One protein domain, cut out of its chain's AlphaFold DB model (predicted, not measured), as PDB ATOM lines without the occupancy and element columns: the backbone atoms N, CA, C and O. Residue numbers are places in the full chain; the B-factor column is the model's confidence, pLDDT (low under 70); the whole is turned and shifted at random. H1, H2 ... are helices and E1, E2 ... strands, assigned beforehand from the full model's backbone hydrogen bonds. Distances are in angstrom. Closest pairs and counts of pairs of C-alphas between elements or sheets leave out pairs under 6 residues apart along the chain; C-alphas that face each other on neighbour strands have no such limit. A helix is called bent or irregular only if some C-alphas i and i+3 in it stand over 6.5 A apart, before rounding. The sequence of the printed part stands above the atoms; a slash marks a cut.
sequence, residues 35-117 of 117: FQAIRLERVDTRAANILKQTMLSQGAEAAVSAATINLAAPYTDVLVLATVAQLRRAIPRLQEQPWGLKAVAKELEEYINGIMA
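AT A GLANCE: This is residues 35 to 117 of the 117 residues of a protein of Anaerovibrio slackiae (UniProt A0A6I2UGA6). A twisted sheet of three strands has one face covered by helix H1 and, farther along, by H2; the other face is bare. H2 and H3 make a helical hairpin, in which H3 only grazes the sheet. The printed part has 83 residues, with three named helices and three named strands in the order E1 H1 E2 E3 H2 H3; the antiparallel sheet has the order E1 E3 E2, and the class is mixed, helices and strands. It is compact, with a radius of gyration of the C-alphas of 11.9 A, and spans 40 by 20 by 20 A, only just a rod.

HOW THE PARTS SIT: E1, residues 35 to 44, is an edge strand and bends by 71 degrees at residue 41. The inner strand E3, residues 75 to 83, is its antiparallel neighbour at 162 degrees; N 38 and O 80 are 2.9 A apart, within hydrogen-bond range. On the other side of E3 is the edge strand E2, residues 61 to 64, antiparallel at 164 degrees, with N 63 and O 79 at 2.8 A; E2 and E3 are a hairpin. H1, residues 45 to 57, is on the sheet at a height of 7.5 A, over E3 and E2, and runs along the strands; its closest C-alphas to E2 are those of Lys 52 and Ala 62, 4.8 A apart. E1, H1 and E2 form a split strand-helix-strand unit, two strands running the same way with E3 between them, and its crossover is right-handed. H2, residues 84 to 95, is on the same face as H1, giving two layers, helices on one face of a sheet. H1 touches H2 with residues 51 to 55 alone, closest at the C-alphas of Met 55 and Ala 90, 6.4 A apart, at a steep tilt of 46 degrees, opposite ways. H3, residues 101 to 116, touches H2, closest at the C-alphas of Gln 95 and Lys 102, 4.1 A apart, at a shallow tilt of 26 degrees, opposite ways. In H1 and H3 every O i to N i+4 pair is within hydrogen-bond range; in H2 it is 5 of 8.

IN THESE COORDINATES: E1 starts at C-alpha 35 (4.974, 36.016, -23.200) and is 24.7 A long; E3 is 25.2 A. H1 measures 18.6 A, E2 9.5 A and H2 16.5 A. H2 is only just irregular: C-alphas 89 and 92 are 6.7 A apart. H3, 22.2 A, ends at C-alpha 116 (14.960, 42.230, -20.422).

THE WHOLE: The C-alphas of Asn 70 and Ala 117, the two farthest apart, are 40.9 A apart. The printed part has no cut, and no link is long. The mean pLDDT of the printed part is 97.1, and no printed residue is under 70.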
ATOM      1  N   PHE A  35       6.121  35.712 -22.352       97.56
ATOM      2  CA  PHE A  35       4.974  36.016 -23.200       97.56
ATOM      3  C   PHE A  35       4.446  37.435 -22.955       97.56
ATOM      4  O   PHE A  35       4.287  37.852 -21.812       97.56
ATOM      5  N   GLN A  36       4.142  38.145 -24.039       97.56
ATOM      6  CA  GLN A  36       3.648  39.516 -24.049       97.56
ATOM      7  C   GLN A  36       2.331  39.603 -24.822       97.56
ATOM      8  O   GLN A  36       2.202  39.049 -25.917       97.56
ATOM      9  N   ALA A  37       1.379  40.341 -24.251       98.00
ATOM     10  CA  ALA A  37       0.131  40.730 -24.895       98.00
ATOM     11  C   ALA A  37       0.111  42.256 -25.053       98.00
ATOM     12  O   ALA A  37      -0.055  42.982 -24.074       98.00
ATOM     13  N   ILE A  38       0.321  42.741 -26.277       98.31
ATOM     14  CA  ILE A  38       0.561  44.161 -26.567       98.31
ATOM     15  C   ILE A  38      -0.556  44.679 -27.468       98.31
ATOM     16  O   ILE A  38      -0.736  44.184 -28.581       98.31
ATOM     17  N   ARG A  39      -1.308  45.680 -26.999       98.44
ATOM     18  CA  ARG A  39      -2.318  46.366 -27.811       98.44
ATOM     19  C   ARG A  39      -1.679  47.538 -28.546       98.44
ATOM     20  O   ARG A  39      -1.108  48.421 -27.917       98.44
ATOM     21  N   LEU A  40      -1.831  47.551 -29.862       98.12
ATOM     22  CA  LEU A  40      -1.510  48.679 -30.723       98.12
ATOM     23  C   LEU A  40      -2.821  49.331 -31.148       98.12
ATOM     24  O   LEU A  40      -3.705  48.655 -31.677       98.12
ATOM     25  N   GLU A  41      -2.951  50.629 -30.906       96.88
ATOM     26  CA  GLU A  41      -4.166  51.376 -31.222       96.88
ATOM     27  C   GLU A  41      -4.036  52.088 -32.566       96.88
ATOM     28  O   GLU A  41      -2.965  52.589 -32.917       96.88
ATOM     29  N   ARG A  42      -5.146  52.167 -33.308       96.69
ATOM     30  CA  ARG A  42      -5.247  52.941 -34.559       96.69
ATOM     31  C   ARG A  42      -4.148  52.626 -35.590       96.69
ATOM     32  O   ARG A  42      -3.616  53.526 -36.242       96.69
ATOM     33  N   VAL A  43      -3.842  51.349 -35.783       97.94
ATOM     34  CA  VAL A  43      -2.922  50.859 -36.817       97.94
ATOM     35  C   VAL A  43      -3.594  50.959 -38.188       97.94
ATOM     36  O   VAL A  43      -4.762  50.603 -38.325       97.94
ATOM     37  N   ASP A  44      -2.876  51.431 -39.216       97.88
ATOM     38  CA  ASP A  44      -3.375  51.404 -40.601       97.88
ATOM     39  C   ASP A  44      -3.788  49.973 -40.968       97.88
ATOM     40  O   ASP A  44      -3.051  49.017 -40.731       97.88
ATOM     41  N   THR A  45      -4.966  49.795 -41.551       97.81
ATOM     42  CA  THR A  45      -5.514  48.451 -41.783       97.81
ATOM     43  C   THR A  45      -4.634  47.587 -42.699       97.81
ATOM     44  O   THR A  45      -4.567  46.366 -42.531       97.81
ATOM     45  N   ARG A  46      -3.889  48.194 -43.634       97.31
ATOM     46  CA  ARG A  46      -2.917  47.471 -44.475       97.31
ATOM     47  C   ARG A  46      -1.691  47.069 -43.660       97.31
ATOM     48  O   ARG A  46      -1.225  45.936 -43.785       97.31
ATOM     49  N   ALA A  47      -1.211  47.964 -42.793       97.81
ATOM     50  CA  ALA A  47      -0.151  47.662 -41.831       97.81
ATOM     51  C   ALA A  47      -0.556  46.526 -40.886       97.81
ATOM     52  O   ALA A  47       0.247  45.631 -40.646       97.81
ATOM     53  N   ALA A  48      -1.803  46.502 -40.409       98.31
ATOM     54  CA  ALA A  48      -2.313  45.446 -39.538       98.31
ATOM     55  C   ALA A  48      -2.261  44.061 -40.213       98.31
ATOM     56  O   ALA A  48      -1.842  43.087 -39.587       98.31
ATOM     57  N   ASN A  49      -2.600  43.972 -41.504       98.12
ATOM     58  CA  ASN A  49      -2.460  42.729 -42.267       98.12
ATOM     59  C   ASN A  49      -0.990  42.299 -42.414       98.12
ATOM     60  O   ASN A  49      -0.677  41.128 -42.202       98.12
ATOM     61  N   ILE A  50      -0.074  43.226 -42.725       98.19
ATOM     62  CA  ILE A  50       1.366  42.916 -42.795       98.19
ATOM     63  C   ILE A  50       1.901  42.468 -41.434       98.19
ATOM     64  O   ILE A  50       2.638  41.482 -41.356       98.19
ATOM     65  N   LEU A  51       1.525  43.167 -40.363       98.38
ATOM     66  CA  LEU A  51       1.903  42.831 -38.996       98.38
ATOM     67  C   LEU A  51       1.442  41.416 -38.657       98.38
ATOM     68  O   LEU A  51       2.265  40.605 -38.238       98.38
ATOM     69  N   LYS A  52       0.176  41.079 -38.932       98.50
ATOM     70  CA  LYS A  52      -0.348  39.725 -38.734       98.50
ATOM     71  C   LYS A  52       0.465  38.672 -39.475       98.50
ATOM     72  O   LYS A  52       0.920  37.716 -38.852       98.50
ATOM     73  N   GLN A  53       0.725  38.863 -40.765       98.50
ATOM     74  CA  GLN A  53       1.516  37.897 -41.536       98.50
ATOM     75  C   GLN A  53       2.962  37.788 -41.038       98.50
ATOM     76  O   GLN A  53       3.528  36.693 -40.978       98.50
ATOM     77  N   THR A  54       3.552  38.906 -40.619       98.50
ATOM     78  CA  THR A  54       4.896  38.924 -40.035       98.50
ATOM     79  C   THR A  54       4.923  38.133 -38.731       98.50
ATOM     80  O   THR A  54       5.774  37.257 -38.586       98.50
ATOM     81  N   MET A  55       3.966  38.353 -37.827       98.56
ATOM     82  CA  MET A  55       3.879  37.625 -36.557       98.56
ATOM     83  C   MET A  55       3.633  36.128 -36.767       98.56
ATOM     84  O   MET A  55       4.368  35.313 -36.200       98.56
ATOM     85  N   LEU A  56       2.705  35.755 -37.655       98.62
ATOM     86  CA  LEU A  56       2.439  34.353 -37.998       98.62
ATOM     87  C   LEU A  56       3.696  33.649 -38.524       98.62
ATOM     88  O   LEU A  56       4.005  32.534 -38.107       98.62
ATOM     89  N   SER A  57       4.494  34.323 -39.360       98.31
ATOM     90  CA  SER A  57       5.750  33.758 -39.872       98.31
ATOM     91  C   SER A  57       6.816  33.499 -38.792       98.31
ATOM     92  O   SER A  57       7.754  32.744 -39.036       98.31
ATOM     93  N   GLN A  58       6.695  34.116 -37.608       98.06
ATOM     94  CA  GLN A  58       7.583  33.878 -36.459       98.06
ATOM     95  C   GLN A  58       7.021  32.841 -35.470       98.06
ATOM     96  O   GLN A  58       7.663  32.546 -34.453       98.06
ATOM     97  N   GLY A  59       5.844  32.275 -35.766       98.12
ATOM     98  CA  GLY A  59       5.091  31.392 -34.875       98.12
ATOM     99  C   GLY A  59       4.356  32.129 -33.751       98.12
ATOM    100  O   GLY A  59       4.048  31.513 -32.735       98.12
ATOM    101  N   ALA A  60       4.152  33.441 -33.893       98.50
ATOM    102  CA  ALA A  60       3.389  34.284 -32.974       98.50
ATOM    103  C   ALA A  60       2.020  34.641 -33.579       98.50
ATOM    104  O   ALA A  60       1.653  34.123 -34.633       98.50
ATOM    105  N   GLU A  61       1.272  35.539 -32.939       98.62
ATOM    106  CA  GLU A  61      -0.043  35.977 -33.415       98.62
ATOM    107  C   GLU A  61      -0.190  37.505 -33.351       98.62
ATOM    108  O   GLU A  61       0.392  38.176 -32.493       98.62
ATOM    109  N   ALA A  62      -0.993  38.052 -34.265       98.50
ATOM    110  CA  ALA A  62      -1.556  39.387 -34.144       98.50
ATOM    111  C   ALA A  62      -3.055  39.319 -34.467       98.50
ATOM    112  O   ALA A  62      -3.469  39.167 -35.622       98.50
ATOM    113  N   ALA A  63      -3.884  39.443 -33.436       98.50
ATOM    114  CA  ALA A  63      -5.323  39.511 -33.607       98.50
ATOM    115  C   ALA A  63      -5.697  40.879 -34.189       98.50
ATOM    116  O   ALA A  63      -5.377  41.921 -33.620       98.50
ATOM    117  N   VAL A  64      -6.379  40.859 -35.331       98.12
ATOM    118  CA  VAL A  64      -6.815  42.041 -36.083       98.12
ATOM    119  C   VAL A  64      -8.326  41.978 -36.295       98.12
ATOM    120  O   VAL A  64      -8.912  40.893 -36.266       98.12
ATOM    121  N   SER A  65      -8.963  43.126 -36.526       96.75
ATOM    122  CA  SER A  65     -10.391  43.186 -36.860       96.75
ATOM    123  C   SER A  65     -10.716  42.427 -38.154       96.75
ATOM    124  O   SER A  65      -9.955  42.471 -39.115       96.75
ATOM    125  N   ALA A  66     -11.900  41.815 -38.244       94.00
ATOM    126  CA  ALA A  66     -12.388  41.218 -39.495       94.00
ATOM    127  C   ALA A  66     -12.494  42.243 -40.643       94.00
ATOM    128  O   ALA A  66     -12.400  41.875 -41.815       94.00
ATOM    129  N   ALA A  67     -12.623  43.535 -40.317       91.06
ATOM    130  CA  ALA A  67     -12.625  44.629 -41.290       91.06
ATOM    131  C   ALA A  67     -11.313  44.737 -42.091       91.06
ATOM    132  O   ALA A  67     -11.280  45.416 -43.118       91.06
ATOM    133  N   THR A  68     -10.231  44.070 -41.667       92.88
ATOM    134  CA  THR A  68      -8.984  44.056 -42.439       92.88
ATOM    135  C   THR A  68      -9.057  43.190 -43.695       92.88
ATOM    136  O   THR A  68      -8.258  43.400 -44.607       92.88
ATOM    137  N   ILE A  69     -10.024  42.267 -43.786       92.00
ATOM    138  CA  ILE A  69     -10.204  41.364 -44.938       92.00
ATOM    139  C   ILE A  69     -10.616  42.146 -46.189       92.00
ATOM    140  O   ILE A  69     -10.118  41.888 -47.280       92.00
ATOM    141  N   ASN A  70     -11.519  43.113 -46.030       92.44
ATOM    142  CA  ASN A  70     -12.060  43.933 -47.115       92.44
ATOM    143  C   ASN A  70     -11.623  45.404 -47.033       92.44
ATOM    144  O   ASN A  70     -12.148  46.230 -47.773       92.44
ATOM    145  N   LEU A  71     -10.684  45.727 -46.135       92.50
ATOM    146  CA  LEU A  71     -10.202  47.087 -45.874       92.50
ATOM    147  C   LEU A  71     -11.344  48.089 -45.595       92.50
ATOM    148  O   LEU A  71     -11.251  49.257 -45.967       92.50
ATOM    149  N   ALA A  72     -12.425  47.643 -44.942       92.94
ATOM    150  CA  ALA A  72     -13.633  48.457 -44.747       92.94
ATOM    151  C   ALA A  72     -13.429  49.672 -43.827       92.94
ATOM    152  O   ALA A  72     -14.206  50.623 -43.881       92.94
ATOM    153  N   ALA A  73     -12.393  49.650 -42.986       94.81
ATOM    154  CA  ALA A  73     -11.983  50.774 -42.154       94.81
ATOM    155  C   ALA A  73     -10.518  51.131 -42.451       94.81
ATOM    156  O   ALA A  73      -9.713  50.221 -42.661       94.81
ATOM    157  N   PRO A  74     -10.136  52.422 -42.436       95.69
ATOM    158  CA  PRO A  74      -8.753  52.836 -42.682       95.69
ATOM    159  C   PRO A  74      -7.801  52.474 -41.532       95.69
ATOM    160  O   PRO A  74      -6.605  52.305 -41.764       95.69
ATOM    161  N   TYR A  75      -8.331  52.325 -40.314       97.69
ATOM    162  CA  TYR A  75      -7.571  51.980 -39.116       97.69
ATOM    163  C   TYR A  75      -8.269  50.883 -38.309       97.69
ATOM    164  O   TYR A  75      -9.497  50.774 -38.325       97.69
ATOM    165  N   THR A  76      -7.480  50.117 -37.559       97.75
ATOM    166  CA  THR A  76      -7.932  49.106 -36.598       97.75
ATOM    167  C   THR A  76      -6.984  49.060 -35.408       97.75
ATOM    168  O   THR A  76      -5.810  49.402 -35.523       97.75
ATOM    169  N   ASP A  77      -7.466  48.554 -34.283       98.00
ATOM    170  CA  ASP A  77      -6.578  48.108 -33.217       98.00
ATOM    171  C   ASP A  77      -6.062  46.697 -33.526       98.00
ATOM    172  O   ASP A  77      -6.699  45.932 -34.267       98.00
ATOM    173  N   VAL A  78      -4.898  46.364 -32.968       98.50
ATOM    174  CA  VAL A  78      -4.251  45.054 -33.098       98.50
ATOM    175  C   VAL A  78      -3.792  44.578 -31.725       98.50
ATOM    176  O   VAL A  78      -3.179  45.340 -30.981       98.50
ATOM    177  N   LEU A  79      -4.046  43.311 -31.394       98.69
ATOM    178  CA  LEU A  79      -3.496  42.671 -30.199       98.69
ATOM    179  C   LEU A  79      -2.410  41.672 -30.607       98.69
ATOM    180  O   LEU A  79      -2.707  40.608 -31.149       98.69
ATOM    181  N   VAL A  80      -1.152  42.020 -30.349       98.69
ATOM    182  CA  VAL A  80       0.008  41.156 -30.588       98.69
ATOM    183  C   VAL A  80       0.183  40.207 -29.408       98.69
ATOM    184  O   VAL A  80       0.181  40.640 -28.257       98.69
ATOM    185  N   LEU A  81       0.355  38.921 -29.702       98.75
ATOM    186  CA  LEU A  81       0.525  37.843 -28.731       98.75
ATOM    187  C   LEU A  81       1.808  37.083 -29.077       98.75
ATOM    188  O   LEU A  81       1.848  36.319 -30.047       98.75
ATOM    189  N   ALA A  82       2.880  37.335 -28.328       98.56
ATOM    190  CA  ALA A  82       4.205  36.847 -28.694       98.56
ATOM    191  C   ALA A  82       5.148  36.732 -27.500       98.56
ATOM    192  O   ALA A  82       5.083  37.503 -26.550       98.56
ATOM    193  N   THR A  83       6.092  35.803 -27.585       98.56
ATOM    194  CA  THR A  83       7.266  35.785 -26.705       98.56
ATOM    195  C   THR A  83       8.271  36.868 -27.099       98.56
ATOM    196  O   THR A  83       8.331  37.266 -28.268       98.56
ATOM    197  N   VAL A  84       9.130  37.294 -26.171       98.25
ATOM    198  CA  VAL A  84      10.244  38.215 -26.478       98.25
ATOM    199  C   VAL A  84      11.119  37.671 -27.613       98.25
ATOM    200  O   VAL A  84      11.441  38.403 -28.547       98.25
ATOM    201  N   ALA A  85      11.403  36.364 -27.620       98.31
ATOM    202  CA  ALA A  85      12.174  35.723 -28.689       98.31
ATOM    203  C   ALA A  85      11.489  35.796 -30.072       98.31
ATOM    204  O   ALA A  85      12.152  35.774 -31.114       98.31
ATOM    205  N   GLN A  86      10.156  35.830 -30.125       98.69
ATOM    206  CA  GLN A  86       9.405  36.020 -31.372       98.69
ATOM    207  C   GLN A  86       9.403  37.485 -31.805       98.69
ATOM    208  O   GLN A  86       9.637  37.756 -32.982       98.69
ATOM    209  N   LEU A  87       9.215  38.416 -30.866       98.56
ATOM    210  CA  LEU A  87       9.277  39.856 -31.133       98.56
ATOM    211  C   LEU A  87      10.651  40.260 -31.674       98.56
ATOM    212  O   LEU A  87      10.724  40.898 -32.722       98.56
ATOM    213  N   ARG A  88      11.740  39.795 -31.046       97.94
ATOM    214  CA  ARG A  88      13.120  40.071 -31.483       97.94
ATOM    215  C   ARG A  88      13.375  39.635 -32.932       97.94
ATOM    216  O   ARG A  88      14.088  40.314 -33.660       97.94
ATOM    217  N   ARG A  89      12.759  38.532 -33.379       98.31
ATOM    218  CA  ARG A  89      12.840  38.066 -34.778       98.31
ATOM    219  C   ARG A  89      11.908  38.827 -35.728       98.31
ATOM    220  O   ARG A  89      12.222  38.957 -36.908       98.31
ATOM    221  N   ALA A  90      10.770  39.319 -35.238       98.50
ATOM    222  CA  ALA A  90       9.809  40.082 -36.031       98.50
ATOM    223  C   ALA A  90      10.267  41.526 -36.298       98.50
ATOM    224  O   ALA A  90      10.052  42.028 -37.399       98.50
ATOM    225  N   ILE A  91      10.917  42.173 -35.322       98.50
ATOM    226  CA  ILE A  91      11.298  43.596 -35.365       98.50
ATOM    227  C   ILE A  91      12.059  43.981 -36.646       98.50
ATOM    228  O   ILE A  91      11.581  44.888 -37.331       98.50
ATOM    229  N   PRO A  92      13.148  43.298 -37.058       98.25
ATOM    230  CA  PRO A  92      13.871  43.670 -38.276       98.25
ATOM    231  C   PRO A  92      12.980  43.624 -39.522       98.25
ATOM    232  O   PRO A  92      13.033  44.508 -40.370       98.25
ATOM    233  N   ARG A  93      12.079  42.636 -39.593       98.00
ATOM    234  CA  ARG A  93      11.156  42.480 -40.724       98.00
ATOM    235  C   ARG A  93      10.109  43.585 -40.754       98.00
ATOM    236  O   ARG A  93       9.727  43.988 -41.841       98.00
ATOM    237  N   LEU A  94       9.651  44.059 -39.590       98.00
ATOM    238  CA  LEU A  94       8.696  45.166 -39.461       98.00
ATOM    239  C   LEU A  94       9.336  46.530 -39.765       98.00
ATOM    240  O   LEU A  94       8.659  47.402 -40.307       98.00
ATOM    241  N   GLN A  95      10.629  46.709 -39.469       97.69
ATOM    242  CA  GLN A  95      11.374  47.941 -39.779       97.69
ATOM    243  C   GLN A  95      11.443  48.240 -41.284       97.69
ATOM    244  O   GLN A  95      11.522  49.406 -41.674       97.69
ATOM    245  N   GLU A  96      11.384  47.200 -42.115       96.81
ATOM    246  CA  GLU A  96      11.382  47.287 -43.580       96.81
ATOM    247  C   GLU A  96       9.989  47.578 -44.170       96.81
ATOM    248  O   GLU A  96       9.871  47.856 -45.364       96.81
ATOM    249  N   GLN A  97       8.922  47.516 -43.362       96.31
ATOM    250  CA  GLN A  97       7.547  47.606 -43.857       96.31
ATOM    251  C   GLN A  97       7.011  49.047 -43.890       96.31
ATOM    252  O   GLN A  97       7.361  49.879 -43.045       96.31
ATOM    253  N   PRO A  98       6.110  49.353 -44.843       95.56
ATOM    254  CA  PRO A  98       5.485  50.666 -44.960       95.56
ATOM    255  C   PRO A  98       4.415  50.921 -43.879       95.56
ATOM    256  O   PRO A  98       4.217  50.145 -42.944       95.56
ATOM    257  N   TRP A  99       3.705  52.046 -44.028       96.19
ATOM    258  CA  TRP A  99       2.486  52.383 -43.271       96.19
ATOM    259  C   TRP A  99       2.670  52.437 -41.747       96.19
ATOM    260  O   TRP A  99       1.793  52.049 -40.984       96.19
ATOM    261  N   GLY A 100       3.821  52.953 -41.306       95.31
ATOM    262  CA  GLY A 100       4.101  53.218 -39.893       95.31
ATOM    263  C   GLY A 100       4.672  52.032 -39.113       95.31
ATOM    264  O   GLY A 100       5.076  52.217 -37.967       95.31
ATOM    265  N   LEU A 101       4.807  50.845 -39.720       97.69
ATOM    266  CA  LEU A 101       5.348  49.665 -39.029       97.69
ATOM    267  C   LEU A 101       6.800  49.828 -38.574       97.69
ATOM    268  O   LEU A 101       7.183  49.242 -37.565       97.69
ATOM    269  N   LYS A 102       7.582  50.692 -39.228       97.81
ATOM    270  CA  LYS A 102       8.915  51.069 -38.743       97.81
ATOM    271  C   LYS A 102       8.889  51.718 -37.352       97.81
ATOM    272  O   LYS A 102       9.770  51.436 -36.545       97.81
ATOM    273  N   ALA A 103       7.901  52.571 -37.071       97.50
ATOM    274  CA  ALA A 103       7.752  53.192 -35.754       97.50
ATOM    275  C   ALA A 103       7.314  52.152 -34.714       97.50
ATOM    276  O   ALA A 103       7.964  52.019 -33.681       97.50
ATOM    277  N   VAL A 104       6.321  51.324 -35.061       97.69
ATOM    278  CA  VAL A 104       5.875  50.193 -34.226       97.69
ATOM    279  C   VAL A 104       7.046  49.272 -33.873       97.69
ATOM    280  O   VAL A 104       7.204  48.886 -32.721       97.69
ATOM    281  N   ALA A 105       7.904  48.938 -34.838       98.06
ATOM    282  CA  ALA A 105       9.055  48.074 -34.605       98.06
ATOM    283  C   ALA A 105      10.054  48.677 -33.605       98.06
ATOM    284  O   ALA A 105      10.584  47.950 -32.770       98.06
ATOM    285  N   LYS A 106      10.282  49.995 -33.665       98.12
ATOM    286  CA  LYS A 106      11.147  50.714 -32.720       98.12
ATOM    287  C   LYS A 106      10.557  50.720 -31.309       98.12
ATOM    288  O   LYS A 106      11.272  50.435 -30.357       98.12
ATOM    289  N   GLU A 107       9.259  50.986 -31.180       97.81
ATOM    290  CA  GLU A 107       8.563  50.958 -29.886       97.81
ATOM    291  C   GLU A 107       8.587  49.556 -29.261       97.81
ATOM    292  O   GLU A 107       8.866  49.405 -28.072       97.81
ATOM    293  N   LEU A 108       8.366  48.512 -30.070       98.06
ATOM    294  CA  LEU A 108       8.486  47.124 -29.623       98.06
ATOM    295  C   LEU A 108       9.915  46.789 -29.178       98.06
ATOM    296  O   LEU A 108      10.081  46.107 -28.171       98.06
ATOM    297  N   GLU A 109      10.932  47.257 -29.905       98.19
ATOM    298  CA  GLU A 109      12.342  47.052 -29.558       98.19
ATOM    299  C   GLU A 109      12.710  47.709 -28.221       98.19
ATOM    300  O   GLU A 109      13.305  47.066 -27.354       98.19
ATOM    301  N   GLU A 110      12.311  48.965 -28.024       98.00
ATOM    302  CA  GLU A 110      12.509  49.693 -26.766       98.00
ATOM    303  C   GLU A 110      11.814  48.978 -25.600       98.00
ATOM    304  O   GLU A 110      12.426  48.763 -24.550       98.00
ATOM    305  N   TYR A 111      10.574  48.530 -25.810       97.38
ATOM    306  CA  TYR A 111       9.815  47.780 -24.816       97.38
ATOM    307  C   TYR A 111      10.496  46.461 -24.424       97.38
ATOM    308  O   TYR A 111      10.698  46.214 -23.232       97.38
ATOM    309  N   ILE A 112      10.887  45.623 -25.398       96.94
ATOM    310  CA  ILE A 112      11.513  44.329 -25.077       96.94
ATOM    311  C   ILE A 112      12.871  44.507 -24.398       96.94
ATOM    312  O   ILE A 112      13.200  43.731 -23.507       96.94
ATOM    313  N   ASN A 113      13.642  45.533 -24.764       96.44
ATOM    314  CA  ASN A 113      14.908  45.826 -24.097       96.44
ATOM    315  C   ASN A 113      14.681  46.269 -22.646       96.44
ATOM    316  O   ASN A 113      15.439  45.867 -21.768       96.44
ATOM    317  N   GLY A 114      13.616  47.033 -22.377       95.94
ATOM    318  CA  GLY A 114      13.266  47.478 -21.028       95.94
ATOM    319  C   GLY A 114      12.851  46.349 -20.080       95.94
ATOM    320  O   GLY A 114      13.205  46.387 -18.909       95.94
ATOM    321  N   ILE A 115      12.134  45.329 -20.566       93.38
ATOM    322  CA  ILE A 115      11.713  44.184 -19.728       93.38
ATOM    323  C   ILE A 115      12.781  43.087 -19.599       93.38
ATOM    324  O   ILE A 115      12.633  42.177 -18.782       93.38
ATOM    325  N   MET A 116      13.813  43.140 -20.446       91.81
ATOM    326  CA  MET A 116      14.960  42.230 -20.422       91.81
ATOM    327  C   MET A 116      16.149  42.775 -19.621       91.81
ATOM    328  O   MET A 116      17.090  42.016 -19.384       91.81
ATOM    329  N   ALA A 117      16.119  44.059 -19.252       82.38
ATOM    330  CA  ALA A 117      17.097  44.703 -18.378       82.38
ATOM    331  C   ALA A 117      16.923  44.260 -16.916       82.38
ATOM    332  O   ALA A 117      17.965  44.083 -16.245       82.38
TER     333      ALA A 117